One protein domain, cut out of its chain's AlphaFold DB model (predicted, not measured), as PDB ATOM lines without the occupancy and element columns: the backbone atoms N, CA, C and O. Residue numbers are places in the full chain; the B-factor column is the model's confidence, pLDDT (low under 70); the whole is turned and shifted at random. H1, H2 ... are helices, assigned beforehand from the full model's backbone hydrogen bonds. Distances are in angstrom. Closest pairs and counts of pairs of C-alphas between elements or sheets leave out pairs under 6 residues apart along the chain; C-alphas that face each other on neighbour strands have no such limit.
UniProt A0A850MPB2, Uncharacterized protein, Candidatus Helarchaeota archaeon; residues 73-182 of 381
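Overview. This is residues 73 to 182 of the 381 residues of an uncharacterized protein of Candidatus Helarchaeota archaeon (UniProt A0A850MPB2). Crossed helices make a compact body: H6 runs from the hairpin of H4 and H5 towards H2, and H3 and H1 link H5 to H2. The 110 printed residues, with six named helices, H1 to H6, and no named strand, are all helix in class. The C-alphas' radius of gyration is 13.3 A, their spans 39 by 30 by 25 A.

Along the chain. Find C-alpha 167 at (103.978, -111.537, 127.754); H6 runs 20.5 A to C-alpha 182 at (116.329, -127.006, 133.234). Look for H4 at residues 137 to 151, 21.7 A, H5 at 153 to 163, H3 at 105 to 113, H2 at 88 to 96 and H1 at 75 to 79.

Arrangement. Among the helices that touch, H6 touches H2 about perpendicular, 85 degrees, closest C-alphas Tyr 176 and Leu 88, 6.2 A. In the H4 and H5 hairpin, C-alphas 149 and 156 are closest, 4.3 A. O to N i+4 pairs are within hydrogen-bond range throughout H1, H2, H3 and H5, 10 of 11 in H4, 11 of 12 in H6.

Size, cuts and confidence. The printed part has no cut. Residues 114 to 136 form the long link. pLDDT is under 70 in 38 residues, including 73 to 87.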
ATOM      1  N   SER A  73     112.941-131.121 113.818       50.91
ATOM      2  CA  SER A  73     113.183-130.873 112.389       50.91
ATOM      3  C   SER A  73     112.813-129.469 111.882       50.91
ATOM      4  O   SER A  73     113.125-129.142 110.735       50.91
ATOM      5  N   SER A  74     112.148-128.636 112.693       60.09
ATOM      6  CA  SER A  74     111.828-127.241 112.364       60.09
ATOM      7  C   SER A  74     111.444-126.408 113.596       60.09
ATOM      8  O   SER A  74     110.930-126.940 114.577       60.09
ATOM      9  N   LEU A  75     111.594-125.079 113.517       57.28
ATOM     10  CA  LEU A  75     111.110-124.153 114.554       57.28
ATOM     11  C   LEU A  75     109.594-124.237 114.774       57.28
ATOM     12  O   LEU A  75     109.132-124.152 115.907       57.28
ATOM     13  N   GLY A  76     108.819-124.469 113.712       58.28
ATOM     14  CA  GLY A  76     107.378-124.689 113.840       58.28
ATOM     15  C   GLY A  76     107.060-125.904 114.715       58.28
ATOM     16  O   GLY A  76     106.131-125.846 115.519       58.28
ATOM     17  N   ALA A  77     107.882-126.956 114.620       59.06
ATOM     18  CA  ALA A  77     107.759-128.135 115.465       59.06
ATOM     19  C   ALA A  77     108.179-127.878 116.925       59.06
ATOM     20  O   ALA A  77     107.593-128.441 117.841       59.06
ATOM     21  N   LEU A  78     109.131-126.973 117.161       66.00
ATOM     22  CA  LEU A  78     109.504-126.566 118.516       66.00
ATOM     23  C   LEU A  78     108.391-125.756 119.199       66.00
ATOM     24  O   LEU A  78     108.072-126.027 120.351       66.00
ATOM     25  N   PHE A  79     107.810-124.765 118.513       63.38
ATOM     26  CA  PHE A  79     106.929-123.775 119.148       63.38
ATOM     27  C   PHE A  79     105.436-124.110 119.106       63.38
ATOM     28  O   PHE A  79     104.734-123.766 120.052       63.38
ATOM     29  N   ASN A  80     104.945-124.742 118.036       67.06
ATOM     30  CA  ASN A  80     103.501-124.898 117.802       67.06
ATOM     31  C   ASN A  80     103.054-126.362 117.646       67.06
ATOM     32  O   ASN A  80     101.857-126.639 117.701       67.06
ATOM     33  N   ASP A  81     103.972-127.312 117.454       66.25
ATOM     34  CA  ASP A  81     103.604-128.716 117.273       66.25
ATOM     35  C   ASP A  81     103.480-129.448 118.613       66.25
ATOM     36  O   ASP A  81     104.464-129.773 119.274       66.25
ATOM     37  N   SER A  82     102.242-129.737 119.007       61.66
ATOM     38  CA  SER A  82     101.949-130.529 120.203       61.66
ATOM     39  C   SER A  82     102.007-132.043 119.965       61.66
ATOM     40  O   SER A  82     101.670-132.800 120.871       61.66
ATOM     41  N   SER A  83     102.324-132.503 118.747       62.09
ATOM     42  CA  SER A  83     102.362-133.931 118.396       62.09
ATOM     43  C   SER A  83     103.702-134.606 118.696       62.09
ATOM     44  O   SER A  83     103.783-135.833 118.655       62.09
ATOM     45  N   THR A  84     104.733-133.822 119.024       60.94
ATOM     46  CA  THR A  84     106.036-134.327 119.468       60.94
ATOM     47  C   THR A  84     106.178-134.144 120.976       60.94
ATOM     48  O   THR A  84     105.992-133.038 121.477       60.94
ATOM     49  N   ASP A  85     106.536-135.210 121.702       61.94
ATOM     50  CA  ASP A  85     106.661-135.233 123.177       61.94
ATOM     51  C   ASP A  85     107.862-134.418 123.720       61.94
ATOM     52  O   ASP A  85     108.395-134.680 124.793       61.94
ATOM     53  N   SER A  86     108.350-133.447 122.950       59.47
ATOM     54  CA  SER A  86     109.578-132.701 123.228       59.47
ATOM     55  C   SER A  86     109.514-131.229 122.813       59.47
ATOM     56  O   SER A  86     110.526-130.545 122.887       59.47
ATOM     57  N   GLY A  87     108.372-130.745 122.311       66.31
ATOM     58  CA  GLY A  87     108.190-129.348 121.906       66.31
ATOM     59  C   GLY A  87     107.594-128.474 123.015       66.31
ATOM     60  O   GLY A  87     106.881-128.960 123.895       66.31
ATOM     61  N   LEU A  88     107.806-127.156 122.923       74.56
ATOM     62  CA  LEU A  88     107.199-126.149 123.803       74.56
ATOM     63  C   LEU A  88     105.671-126.295 123.842       74.56
ATOM     64  O   LEU A  88     105.072-126.293 124.913       74.56
ATOM     65  N   ALA A  89     105.039-126.464 122.677       72.81
ATOM     66  CA  ALA A  89     103.592-126.643 122.572       72.81
ATOM     67  C   ALA A  89     103.091-127.877 123.329       72.81
ATOM     68  O   ALA A  89     102.044-127.818 123.972       72.81
ATOM     69  N   TRP A  90     103.834-128.983 123.284       77.31
ATOM     70  CA  TRP A  90     103.486-130.183 124.037       77.31
ATOM     71  C   TRP A  90     103.578-129.936 125.545       77.31
ATOM     72  O   TRP A  90     102.598-130.168 126.251       77.31
ATOM     73  N   TYR A  91     104.700-129.387 126.025       72.56
ATOM     74  CA  TYR A  91     104.907-129.119 127.453       72.56
ATOM     75  C   TYR A  91     103.835-128.189 128.025       72.56
ATOM     76  O   TYR A  91     103.253-128.453 129.079       72.56
ATOM     77  N   ILE A  92     103.545-127.102 127.311       78.00
ATOM     78  CA  ILE A  92     102.569-126.108 127.748       78.00
ATOM     79  C   ILE A  92     101.154-126.693 127.730       78.00
ATOM     80  O   ILE A  92     100.396-126.464 128.670       78.00
ATOM     81  N   ASN A  93     100.813-127.527 126.745       76.56
ATOM     82  CA  ASN A  93      99.528-128.223 126.724       76.56
ATOM     83  C   ASN A  93      99.380-129.202 127.903       76.56
ATOM     84  O   ASN A  93      98.330-129.233 128.541       76.56
ATOM     85  N   GLN A  94     100.437-129.941 128.265       74.19
ATOM     86  CA  GLN A  94     100.410-130.817 129.447       74.19
ATOM     87  C   GLN A  94     100.299-130.033 130.763       74.19
ATOM     88  O   GLN A  94      99.580-130.446 131.671       74.19
ATOM     89  N   THR A  95     100.999-128.903 130.869       71.12
ATOM     90  CA  THR A  95     101.115-128.142 132.124       71.12
ATOM     91  C   THR A  95      99.909-127.238 132.369       71.12
ATOM     92  O   THR A  95      99.419-127.136 133.492       71.12
ATOM     93  N   TYR A  96      99.414-126.588 131.316       74.38
ATOM     94  CA  TYR A  96      98.415-125.524 131.407       74.38
ATOM     95  C   TYR A  96      97.088-125.870 130.713       74.38
ATOM     96  O   TYR A  96      96.118-125.124 130.847       74.38
ATOM     97  N   GLY A  97      96.998-127.005 130.003       74.94
ATOM     98  CA  GLY A  97      95.782-127.430 129.294       74.94
ATOM     99  C   GLY A  97      95.430-126.555 128.086       74.94
ATOM    100  O   GLY A  97      94.288-126.553 127.620       74.94
ATOM    101  N   THR A  98      96.387-125.764 127.612       64.19
ATOM    102  CA  THR A  98      96.240-124.834 126.494       64.19
ATOM    103  C   THR A  98      96.643-125.515 125.186       64.19
ATOM    104  O   THR A  98      97.721-126.096 125.099       64.19
ATOM    105  N   GLY A  99      95.779-125.442 124.165       64.25
ATOM    106  CA  GLY A  99      96.074-125.924 122.808       64.25
ATOM    107  C   GLY A  99      97.141-125.088 122.083       64.25
ATOM    108  O   GLY A  99      97.917-124.390 122.722       64.25
ATOM    109  N   ASP A 100      97.167-125.161 120.745       67.56
ATOM    110  CA  ASP A 100      98.127-124.466 119.863       67.56
ATOM    111  C   ASP A 100      98.515-123.056 120.362       67.56
ATOM    112  O   ASP A 100      97.660-122.178 120.524       67.56
ATOM    113  N   LEU A 101      99.816-122.849 120.593       76.69
ATOM    114  CA  LEU A 101     100.368-121.608 121.142       76.69
ATOM    115  C   LEU A 101     100.373-120.456 120.130       76.69
ATOM    116  O   LEU A 101     100.587-119.309 120.511       76.69
ATOM    117  N   ASN A 102     100.111-120.731 118.846       82.25
ATOM    118  CA  ASN A 102      99.914-119.723 117.802       82.25
ATOM    119  C   ASN A 102     101.041-118.670 117.708       82.25
ATOM    120  O   ASN A 102     100.791-117.499 117.396       82.25
ATOM    121  N   TYR A 103     102.305-119.054 117.935       83.06
ATOM    122  CA  TYR A 103     103.420-118.137 117.688       83.06
ATOM    123  C   TYR A 103     103.480-117.775 116.206       83.06
ATOM    124  O   TYR A 103     103.492-118.659 115.345       83.06
ATOM    125  N   THR A 104     103.582-116.478 115.902       89.06
ATOM    126  CA  THR A 104     103.854-116.017 114.534       89.06
ATOM    127  C   THR A 104     105.248-116.466 114.092       89.06
ATOM    128  O   THR A 104     106.147-116.572 114.923       89.06
ATOM    129  N   LEU A 105     105.470-116.669 112.786       84.38
ATOM    130  CA  LEU A 105     106.801-117.021 112.261       84.38
ATOM    131  C   LEU A 105     107.879-116.018 112.692       84.38
ATOM    132  O   LEU A 105     108.985-116.412 113.033       84.38
ATOM    133  N   LEU A 106     107.533-114.727 112.727       86.94
ATOM    134  CA  LEU A 106     108.442-113.682 113.186       86.94
ATOM    135  C   LEU A 106     108.778-113.826 114.676       86.94
ATOM    136  O   LEU A 106     109.924-113.625 115.055       86.94
ATOM    137  N   ALA A 107     107.801-114.182 115.514       88.44
ATOM    138  CA  ALA A 107     108.057-114.420 116.930       88.44
ATOM    139  C   ALA A 107     108.952-115.642 117.147       88.44
ATOM    140  O   ALA A 107     109.902-115.570 117.917       88.44
ATOM    141  N   GLN A 108     108.691-116.739 116.430       86.25
ATOM    142  CA  GLN A 108     109.524-117.945 116.495       86.25
ATOM    143  C   GLN A 108     110.973-117.634 116.119       86.25
ATOM    144  O   GLN A 108     111.884-117.999 116.854       86.25
ATOM    145  N   ASP A 109     111.177-116.921 115.010       84.50
ATOM    146  CA  ASP A 109     112.502-116.546 114.509       84.50
ATOM    147  C   ASP A 109     113.259-115.659 115.508       84.50
ATOM    148  O   ASP A 109     114.407-115.938 115.847       84.50
ATOM    149  N   ARG A 110     112.588-114.643 116.066       88.56
ATOM    150  CA  ARG A 110     113.200-113.729 117.040       88.56
ATOM    151  C   ARG A 110     113.483-114.382 118.387       88.56
ATOM    152  O   ARG A 110     114.491-114.058 118.999       88.56
ATOM    153  N   ILE A 111     112.629-115.286 118.864       88.31
ATOM    154  CA  ILE A 111     112.891-116.025 120.110       88.31
ATOM    155  C   ILE A 111     114.030-117.028 119.885       88.31
ATOM    156  O   ILE A 111     114.913-117.157 120.729       88.31
ATOM    157  N   ALA A 112     114.048-117.709 118.736       82.62
ATOM    158  CA  ALA A 112     115.077-118.683 118.404       82.62
ATOM    159  C   ALA A 112     116.453-118.034 118.215       82.62
ATOM    160  O   ALA A 112     117.417-118.437 118.855       82.62
ATOM    161  N   TYR A 113     116.552-117.027 117.355       83.56
ATOM    162  CA  TYR A 113     117.835-116.499 116.889       83.56
ATOM    163  C   TYR A 113     118.138-115.084 117.379       83.56
ATOM    164  O   TYR A 113     119.237-114.587 117.144       83.56
ATOM    165  N   GLY A 114     117.203-114.444 118.083       87.62
ATOM    166  CA  GLY A 114     117.396-113.094 118.592       87.62
ATOM    167  C   GLY A 114     117.296-112.059 117.478       87.62
ATOM    168  O   GLY A 114     116.576-112.246 116.491       87.62
ATOM    169  N   ASN A 115     118.030-110.955 117.613       78.50
ATOM    170  CA  ASN A 115     118.293-110.068 116.486       78.50
ATOM    171  C   ASN A 115     119.802-109.892 116.245       78.50
ATOM    172  O   ASN A 115     120.614-109.792 117.160       78.50
ATOM    173  N   ASN A 116     120.177-109.880 114.967       57.62
ATOM    174  CA  ASN A 116     121.567-109.839 114.511       57.62
ATOM    175  C   ASN A 116     122.165-108.419 114.553       57.62
ATOM    176  O   ASN A 116     122.864-108.032 113.615       57.62
ATOM    177  N   THR A 117     121.907-107.598 115.583       63.50
ATOM    178  CA  THR A 117     122.608-106.297 115.662       63.50
ATOM    179  C   THR A 117     124.112-106.471 115.867       63.50
ATOM    180  O   THR A 117     124.859-105.553 115.545       63.50
ATOM    181  N   GLY A 118     124.565-107.634 116.358       59.91
ATOM    182  CA  GLY A 118     125.985-107.963 116.563       59.91
ATOM    183  C   GLY A 118     126.679-107.125 117.644       59.91
ATOM    184  O   GLY A 118     127.865-107.310 117.891       59.91
ATOM    185  N   ASP A 119     125.934-106.216 118.271       67.94
ATOM    186  CA  ASP A 119     126.358-105.324 119.338       67.94
ATOM    187  C   ASP A 119     125.510-105.632 120.585       67.94
ATOM    188  O   ASP A 119     124.311-105.325 120.566       67.94
ATOM    189  N   PRO A 120     126.088-106.273 121.620       64.44
ATOM    190  CA  PRO A 120     125.392-106.591 122.866       64.44
ATOM    191  C   PRO A 120     125.064-105.349 123.709       64.44
ATOM    192  O   PRO A 120     124.164-105.411 124.541       64.44
ATOM    193  N   ASP A 121     125.717-104.207 123.458       69.31
ATOM    194  CA  ASP A 121     125.426-102.937 124.137       69.31
ATOM    195  C   ASP A 121     124.303-102.146 123.441       69.31
ATOM    196  O   ASP A 121     123.874-101.081 123.902       69.31
ATOM    197  N   SER A 122     123.801-102.654 122.311       74.06
ATOM    198  CA  SER A 122     122.684-102.044 121.607       74.06
ATOM    199  C   SER A 122     121.427-102.099 122.480       74.06
ATOM    200  O   SER A 122     121.042-103.178 122.930       74.06
ATOM    201  N   PRO A 123     120.666-100.995 122.617       67.38
ATOM    202  CA  PRO A 123     119.347-101.036 123.250       67.38
ATOM    203  C   PRO A 123     118.350-101.892 122.453       67.38
ATOM    204  O   PRO A 123     117.232-102.135 122.896       67.38
ATOM    205  N   TYR A 124     118.733-102.332 121.254       68.19
ATOM    206  CA  TYR A 124     117.969-103.258 120.440       68.19
ATOM    207  C   TYR A 124     118.507-104.683 120.507       68.19
ATOM    208  O   TYR A 124     117.908-105.525 119.851       68.19
ATOM    209  N   TYR A 125     119.591-104.970 121.238       78.56
ATOM    210  CA  TYR A 125     120.093-106.335 121.364       78.56
ATOM    211  C   TYR A 125     118.988-107.233 121.912       78.56
ATOM    212  O   TYR A 125     118.337-106.919 122.912       78.56
ATOM    213  N   LEU A 126     118.742-108.325 121.198       83.75
ATOM    214  CA  LEU A 126     117.709-109.279 121.547       83.75
ATOM    215  C   LEU A 126     118.345-110.666 121.586       83.75
ATOM    216  O   LEU A 126     118.699-111.171 120.518       83.75
ATOM    217  N   PRO A 127     118.508-111.279 122.768       85.69
ATOM    218  CA  PRO A 127     119.101-112.600 122.860       85.69
ATOM    219  C   PRO A 127     118.175-113.638 122.221       85.69
ATOM    220  O   PRO A 127     116.962-113.652 122.449       85.69
ATOM    221  N   GLY A 128     118.748-114.494 121.381       85.62
ATOM    222  CA  GLY A 128     118.072-115.673 120.854       85.62
ATOM    223  C   GLY A 128     118.435-116.888 121.681       85.62
ATOM    224  O   GLY A 128     119.607-117.085 121.966       85.62
ATOM    225  N   ILE A 129     117.476-117.753 121.999       79.88
ATOM    226  CA  ILE A 129     117.748-118.965 122.794       79.88
ATOM    227  C   ILE A 129     118.745-119.924 122.108       79.88
ATOM    228  O   ILE A 129     119.402-120.717 122.773       79.88
ATOM    229  N   LEU A 130     118.845-119.861 120.776       73.44
ATOM    230  CA  LEU A 130     119.788-120.612 119.945       73.44
ATOM    231  C   LEU A 130     120.989-119.758 119.506       73.44
ATOM    232  O   LEU A 130     121.862-120.254 118.789       73.44
ATOM    233  N   ALA A 131     121.045-118.479 119.892       71.38
ATOM    234  CA  ALA A 131     122.229-117.658 119.675       71.38
ATOM    235  C   ALA A 131     123.380-118.224 120.516       71.38
ATOM    236  O   ALA A 131     123.191-118.610 121.669       71.38
ATOM    237  N   ASP A 132     124.562-118.338 119.908       64.12
ATOM    238  CA  ASP A 132     125.748-118.907 120.553       64.12
ATOM    239  C   ASP A 132     125.502-120.278 121.206       64.12
ATOM    240  O   ASP A 132     126.006-120.595 122.282       64.12
ATOM    241  N   LEU A 133     124.767-121.134 120.486       55.75
ATOM    242  CA  LEU A 133     124.494-122.548 120.775       55.75
ATOM    243  C   LEU A 133     125.674-123.321 121.392       55.75
ATOM    244  O   LEU A 133     125.480-124.144 122.279       55.75
ATOM    245  N   ASN A 134     126.899-123.056 120.937       46.19
ATOM    246  CA  ASN A 134     128.107-123.738 121.415       46.19
ATOM    247  C   ASN A 134     128.528-123.318 122.834       46.19
ATOM    248  O   ASN A 134     129.297-124.029 123.476       46.19
ATOM    249  N   GLN A 135     128.079-122.149 123.292       46.47
ATOM    250  CA  GLN A 135     128.398-121.556 124.593       46.47
ATOM    251  C   GLN A 135     127.182-121.530 125.534       46.47
ATOM    252  O   GLN A 135     127.353-121.369 126.739       46.47
ATOM    253  N   GLY A 136     125.965-121.707 125.004       55.19
ATOM    254  CA  GLY A 136     124.718-121.701 125.774       55.19
ATOM    255  C   GLY A 136     124.321-120.322 126.314       55.19
ATOM    256  O   GLY A 136     123.376-120.225 127.095       55.19
ATOM    257  N   THR A 137     125.028-119.264 125.914       62.53
ATOM    258  CA  THR A 137     124.836-117.895 126.409       62.53
ATOM    259  C   THR A 137     123.503-117.315 125.963       62.53
ATOM    260  O   THR A 137     122.800-116.759 126.791       62.53
ATOM    261  N   GLY A 138     123.065-117.563 124.723       70.75
ATOM    262  CA  GLY A 138     121.804-117.011 124.220       70.75
ATOM    263  C   GLY A 138     120.555-117.424 125.011       70.75
ATOM    264  O   GLY A 138     119.648-116.612 125.193       70.75
ATOM    265  N   LEU A 139     120.509-118.654 125.543       74.81
ATOM    266  CA  LEU A 139     119.428-119.064 126.446       74.81
ATOM    267  C   LEU A 139     119.514-118.336 127.791       74.81
ATOM    268  O   LEU A 139     118.496-117.860 128.284       74.81
ATOM    269  N   MET A 140     120.707-118.260 128.386       69.56
ATOM    270  CA  MET A 140     120.889-117.606 129.685       69.56
ATOM    271  C   MET A 140     120.583-116.108 129.590       69.56
ATOM    272  O   MET A 140     119.808-115.600 130.388       69.56
ATOM    273  N   ASP A 141     121.060-115.442 128.539       78.06
ATOM    274  CA  ASP A 141     120.789-114.030 128.269       78.06
ATOM    275  C   ASP A 141     119.283-113.772 128.069       78.06
ATOM    276  O   ASP A 141     118.753-112.756 128.521       78.06
ATOM    277  N   TYR A 142     118.563-114.701 127.421       85.44
ATOM    278  CA  TYR A 142     117.102-114.637 127.309       85.44
ATOM    279  C   TYR A 142     116.416-114.717 128.680       85.44
ATOM    280  O   TYR A 142     115.493-113.944 128.951       85.44
ATOM    281  N   LEU A 143     116.850-115.645 129.538       79.69
ATOM    282  CA  LEU A 143     116.280-115.834 130.873       79.69
ATOM    283  C   LEU A 143     116.571-114.636 131.785       79.69
ATOM    284  O   LEU A 143     115.643-114.132 132.419       79.69
ATOM    285  N   ASP A 144     117.798-114.119 131.771       77.69
ATOM    286  CA  ASP A 144     118.195-112.924 132.520       77.69
ATOM    287  C   ASP A 144     117.375-111.701 132.084       77.69
ATOM    288  O   ASP A 144     116.838-110.960 132.915       77.69
ATOM    289  N   LEU A 145     117.202-111.512 130.769       86.00
ATOM    290  CA  LEU A 145     116.369-110.437 130.230       86.00
ATOM    291  C   LEU A 145     114.906-110.575 130.680       86.00
ATOM    292  O   LEU A 145     114.285-109.580 131.065       86.00
ATOM    293  N   TYR A 146     114.359-111.796 130.676       88.12
ATOM    294  CA  TYR A 146     113.004-112.059 131.160       88.12
ATOM    295  C   TYR A 146     112.854-111.725 132.651       88.12
ATOM    296  O   TYR A 146     111.877-111.084 133.040       88.12
ATOM    297  N   GLU A 147     113.816-112.111 133.492       81.06
ATOM    298  CA  GLU A 147     113.793-111.819 134.931       81.06
ATOM    299  C   GLU A 147     113.850-110.319 135.227       81.06
ATOM    300  O   GLU A 147     113.068-109.819 136.043       81.06
ATOM    301  N   MET A 148     114.695-109.575 134.508       82.50
ATOM    302  CA  MET A 148     114.707-108.113 134.596       82.50
ATOM    303  C   MET A 148     113.356-107.513 134.188       82.50
ATOM    304  O   MET A 148     112.827-106.631 134.872       82.50
ATOM    305  N   ALA A 149     112.748-108.021 133.115       89.94
ATOM    306  CA  ALA A 149     111.446-107.569 132.636       89.94
ATOM    307  C   ALA A 149     110.284-107.886 133.600       89.94
ATOM    308  O   ALA A 149     109.307-107.138 133.649       89.94
ATOM    309  N   VAL A 150     110.367-108.940 134.422       86.06
ATOM    310  CA  VAL A 150     109.341-109.228 135.449       86.06
ATOM    311  C   VAL A 150     109.203-108.069 136.440       86.06
ATOM    312  O   VAL A 150     108.087-107.742 136.853       86.06
ATOM    313  N   ILE A 151     110.322-107.441 136.811       89.88
ATOM    314  CA  ILE A 151     110.354-106.358 137.801       89.88
ATOM    315  C   ILE A 151     110.379-104.959 137.174       89.88
ATOM    316  O   ILE A 151     110.106-103.985 137.879       89.88
ATOM    317  N   ASN A 152     110.652-104.844 135.869       92.56
ATOM    318  CA  ASN A 152     110.672-103.572 135.154       92.56
ATOM    319  C   ASN A 152     109.698-103.535 133.963       92.56
ATOM    320  O   ASN A 152     109.852-104.222 132.954       92.56
ATOM    321  N   LEU A 153     108.685-102.668 134.074       93.75
ATOM    322  CA  LEU A 153     107.618-102.536 133.082       93.75
ATOM    323  C   LEU A 153     108.119-102.051 131.712       93.75
ATOM    324  O   LEU A 153     107.528-102.421 130.696       93.75
ATOM    325  N   ALA A 154     109.163-101.219 131.669       92.62
ATOM    326  CA  ALA A 154     109.696-100.726 130.401       92.62
ATOM    327  C   ALA A 154     110.338-101.874 129.602       92.62
ATOM    328  O   ALA A 154     109.978-102.085 128.447       92.62
ATOM    329  N   GLU A 155     111.175-102.675 130.256       90.62
ATOM    330  CA  GLU A 155     111.861-103.846 129.711       90.62
ATOM    331  C   GLU A 155     110.853-104.922 129.304       90.62
ATOM    332  O   GLU A 155     110.975-105.511 128.234       90.62
ATOM    333  N   LYS A 156     109.787-105.117 130.088       94.12
ATOM    334  CA  LYS A 156     108.666-105.983 129.701       94.12
ATOM    335  C   LYS A 156     108.007-105.554 128.396       94.12
ATOM    336  O   LYS A 156     107.799-106.389 127.517       94.12
ATOM    337  N   ASN A 157     107.661-104.275 128.262       93.31
ATOM    338  CA  ASN A 157     107.046-103.771 127.032       93.31
ATOM    339  C   ASN A 157     108.018-103.890 125.851       93.31
ATOM    340  O   ASN A 157     107.627-104.319 124.771       93.31
ATOM    341  N   GLN A 158     109.297-103.607 126.089       90.62
ATOM    342  CA  GLN A 158     110.350-103.755 125.094       90.62
ATOM    343  C   GLN A 158     110.518-105.210 124.638       90.62
ATOM    344  O   GLN A 158     110.630-105.449 123.441       90.62
ATOM    345  N   MET A 159     110.488-106.193 125.543       92.25
ATOM    346  CA  MET A 159     110.524-107.609 125.163       92.25
ATOM    347  C   MET A 159     109.299-108.013 124.336       92.25
ATOM    348  O   MET A 159     109.457-108.700 123.333       92.25
ATOM    349  N   ILE A 160     108.092-107.585 124.725       93.81
ATOM    350  CA  ILE A 160     106.849-107.856 123.976       93.81
ATOM    351  C   ILE A 160     106.973-107.342 122.537       93.81
ATOM    352  O   ILE A 160     106.740-108.086 121.580       93.81
ATOM    353  N   ASP A 161     107.404-106.088 122.385       91.25
ATOM    354  CA  ASP A 161     107.563-105.442 121.083       91.25
ATOM    355  C   ASP A 161     108.681-106.102 120.263       91.25
ATOM    356  O   ASP A 161     108.532-106.379 119.065       91.25
ATOM    357  N   ASN A 162     109.806-106.405 120.912       90.38
ATOM    358  CA  ASN A 162     110.971-106.954 120.241       90.38
ATOM    359  C   ASN A 162     110.781-108.417 119.850       90.38
ATOM    360  O   ASN A 162     111.115-108.756 118.724       90.38
ATOM    361  N   TYR A 163     110.212-109.285 120.686       91.94
ATOM    362  CA  TYR A 163     109.936-110.680 120.314       91.94
ATOM    363  C   TYR A 163     108.634-110.846 119.520       91.94
ATOM    364  O   TYR A 163     108.377-111.927 118.996       91.94
ATOM    365  N   ASN A 164     107.836-109.783 119.360       93.25
ATOM    366  CA  ASN A 164     106.582-109.792 118.602       93.25
ATOM    367  C   ASN A 164     105.592-110.871 119.093       93.25
ATOM    368  O   ASN A 164     104.974-111.594 118.304       93.25
ATOM    369  N   CYS A 165     105.462-111.004 120.413       92.75
ATOM    370  CA  CYS A 165     104.577-111.966 121.066       92.75
ATOM    371  C   CYS A 165     104.015-111.398 122.374       92.75
ATOM    372  O   CYS A 165     104.410-110.329 122.829       92.75
ATOM    373  N   THR A 166     103.039-112.082 122.972       94.62
ATOM    374  CA  THR A 166     102.458-111.643 124.245       94.62
ATOM    375  C   THR A 166     103.417-111.924 125.406       94.62
ATOM    376  O   THR A 166     104.285-112.791 125.329       94.62
ATOM    377  N   TRP A 167     103.229-111.227 126.530       94.25
ATOM    378  CA  TRP A 167     103.978-111.537 127.754       94.25
ATOM    379  C   TRP A 167     103.764-112.981 128.222       94.25
ATOM    380  O   TRP A 167     104.673-113.611 128.745       94.25
ATOM    381  N   GLU A 168     102.557-113.502 128.017       92.19
ATOM    382  CA  GLU A 168     102.210-114.882 128.333       92.19
ATOM    383  C   GLU A 168     103.026-115.876 127.500       92.19
ATOM    384  O   GLU A 168     103.584-116.816 128.053       92.19
ATOM    385  N   HIS A 169     103.191-115.617 126.201       90.88
ATOM    386  CA  HIS A 169     104.059-116.413 125.339       90.88
ATOM    387  C   HIS A 169     105.512-116.414 125.839       90.88
ATOM    388  O   HIS A 169     106.111-117.469 126.013       90.88
ATOM    389  N   LEU A 170     106.072-115.248 126.165       91.12
ATOM    390  CA  LEU A 170     107.416-115.187 126.757       91.12
ATOM    391  C   LEU A 170     107.500-115.981 128.071       91.12
ATOM    392  O   LEU A 170     108.475-116.693 128.301       91.12
ATOM    393  N   GLY A 171     106.448-115.929 128.890       86.56
ATOM    394  CA  GLY A 171     106.324-116.743 130.098       86.56
ATOM    395  C   GLY A 171     106.326-118.242 129.818       86.56
ATOM    396  O   GLY A 171     107.017-118.974 130.515       86.56
ATOM    397  N   TYR A 172     105.645-118.699 128.766       86.31
ATOM    398  CA  TYR A 172     105.665-120.099 128.342       86.31
ATOM    399  C   TYR A 172     107.055-120.561 127.911       86.31
ATOM    400  O   TYR A 172     107.475-121.647 128.296       86.31
ATOM    401  N   VAL A 173     107.787-119.740 127.151       84.56
ATOM    402  CA  VAL A 173     109.178-120.038 126.777       84.56
ATOM    403  C   VAL A 173     110.038-120.145 128.031       84.56
ATOM    404  O   VAL A 173     110.715-121.151 128.225       84.56
ATOM    405  N   LYS A 174     109.958-119.149 128.921       84.56
ATOM    406  CA  LYS A 174     110.665-119.160 130.202       84.56
ATOM    407  C   LYS A 174     110.311-120.395 131.030       84.56
ATOM    408  O   LYS A 174     111.214-121.024 131.557       84.56
ATOM    409  N   ASP A 175     109.038-120.759 131.150       73.94
ATOM    410  CA  ASP A 175     108.596-121.893 131.965       73.94
ATOM    411  C   ASP A 175     108.997-123.228 131.353       73.94
ATOM    412  O   ASP A 175     109.409-124.120 132.080       73.94
ATOM    413  N   TYR A 176     108.945-123.365 130.033       74.75
ATOM    414  CA  TYR A 176     109.487-124.534 129.354       74.75
ATOM    415  C   TYR A 176     110.978-124.680 129.621       74.75
ATOM    416  O   TYR A 176     111.422-125.736 130.051       74.75
ATOM    417  N   TYR A 177     111.762-123.615 129.474       70.44
ATOM    418  CA  TYR A 177     113.187-123.726 129.746       70.44
ATOM    419  C   TYR A 177     113.482-123.924 131.231       70.44
ATOM    420  O   TYR A 177     114.224-124.839 131.549       70.44
ATOM    421  N   TYR A 178     112.873-123.173 132.149       62.81
ATOM    422  CA  TYR A 178     113.116-123.328 133.587       62.81
ATOM    423  C   TYR A 178     112.579-124.643 134.152       62.81
ATOM    424  O   TYR A 178     113.287-125.336 134.872       62.81
ATOM    425  N   ASN A 179     111.334-124.995 133.845       58.66
ATOM    426  CA  ASN A 179     110.613-126.069 134.528       58.66
ATOM    427  C   ASN A 179     110.614-127.391 133.749       58.66
ATOM    428  O   ASN A 179     110.296-128.424 134.333       58.66
ATOM    429  N   TYR A 180     110.944-127.371 132.456       56.53
ATOM    430  CA  TYR A 180     111.080-128.577 131.643       56.53
ATOM    431  C   TYR A 180     112.536-128.787 131.249       56.53
ATOM    432  O   TYR A 180     113.167-129.684 131.773       56.53
ATOM    433  N   CYS A 181     113.153-127.923 130.444       57.28
ATOM    434  CA  CYS A 181     114.528-128.166 129.995       57.28
ATOM    435  C   CYS A 181     115.573-128.093 131.122       57.28
ATOM    436  O   CYS A 181     116.546-128.835 131.071       57.28
ATOM    437  N   ILE A 182     115.394-127.217 132.117       53.50
ATOM    438  CA  ILE A 182     116.329-127.006 133.234       53.50
ATOM    439  C   ILE A 182     115.961-127.873 134.440       53.50
ATOM    440  O   ILE A 182     116.856-128.454 135.038       53.50
TER     441      ILE A 182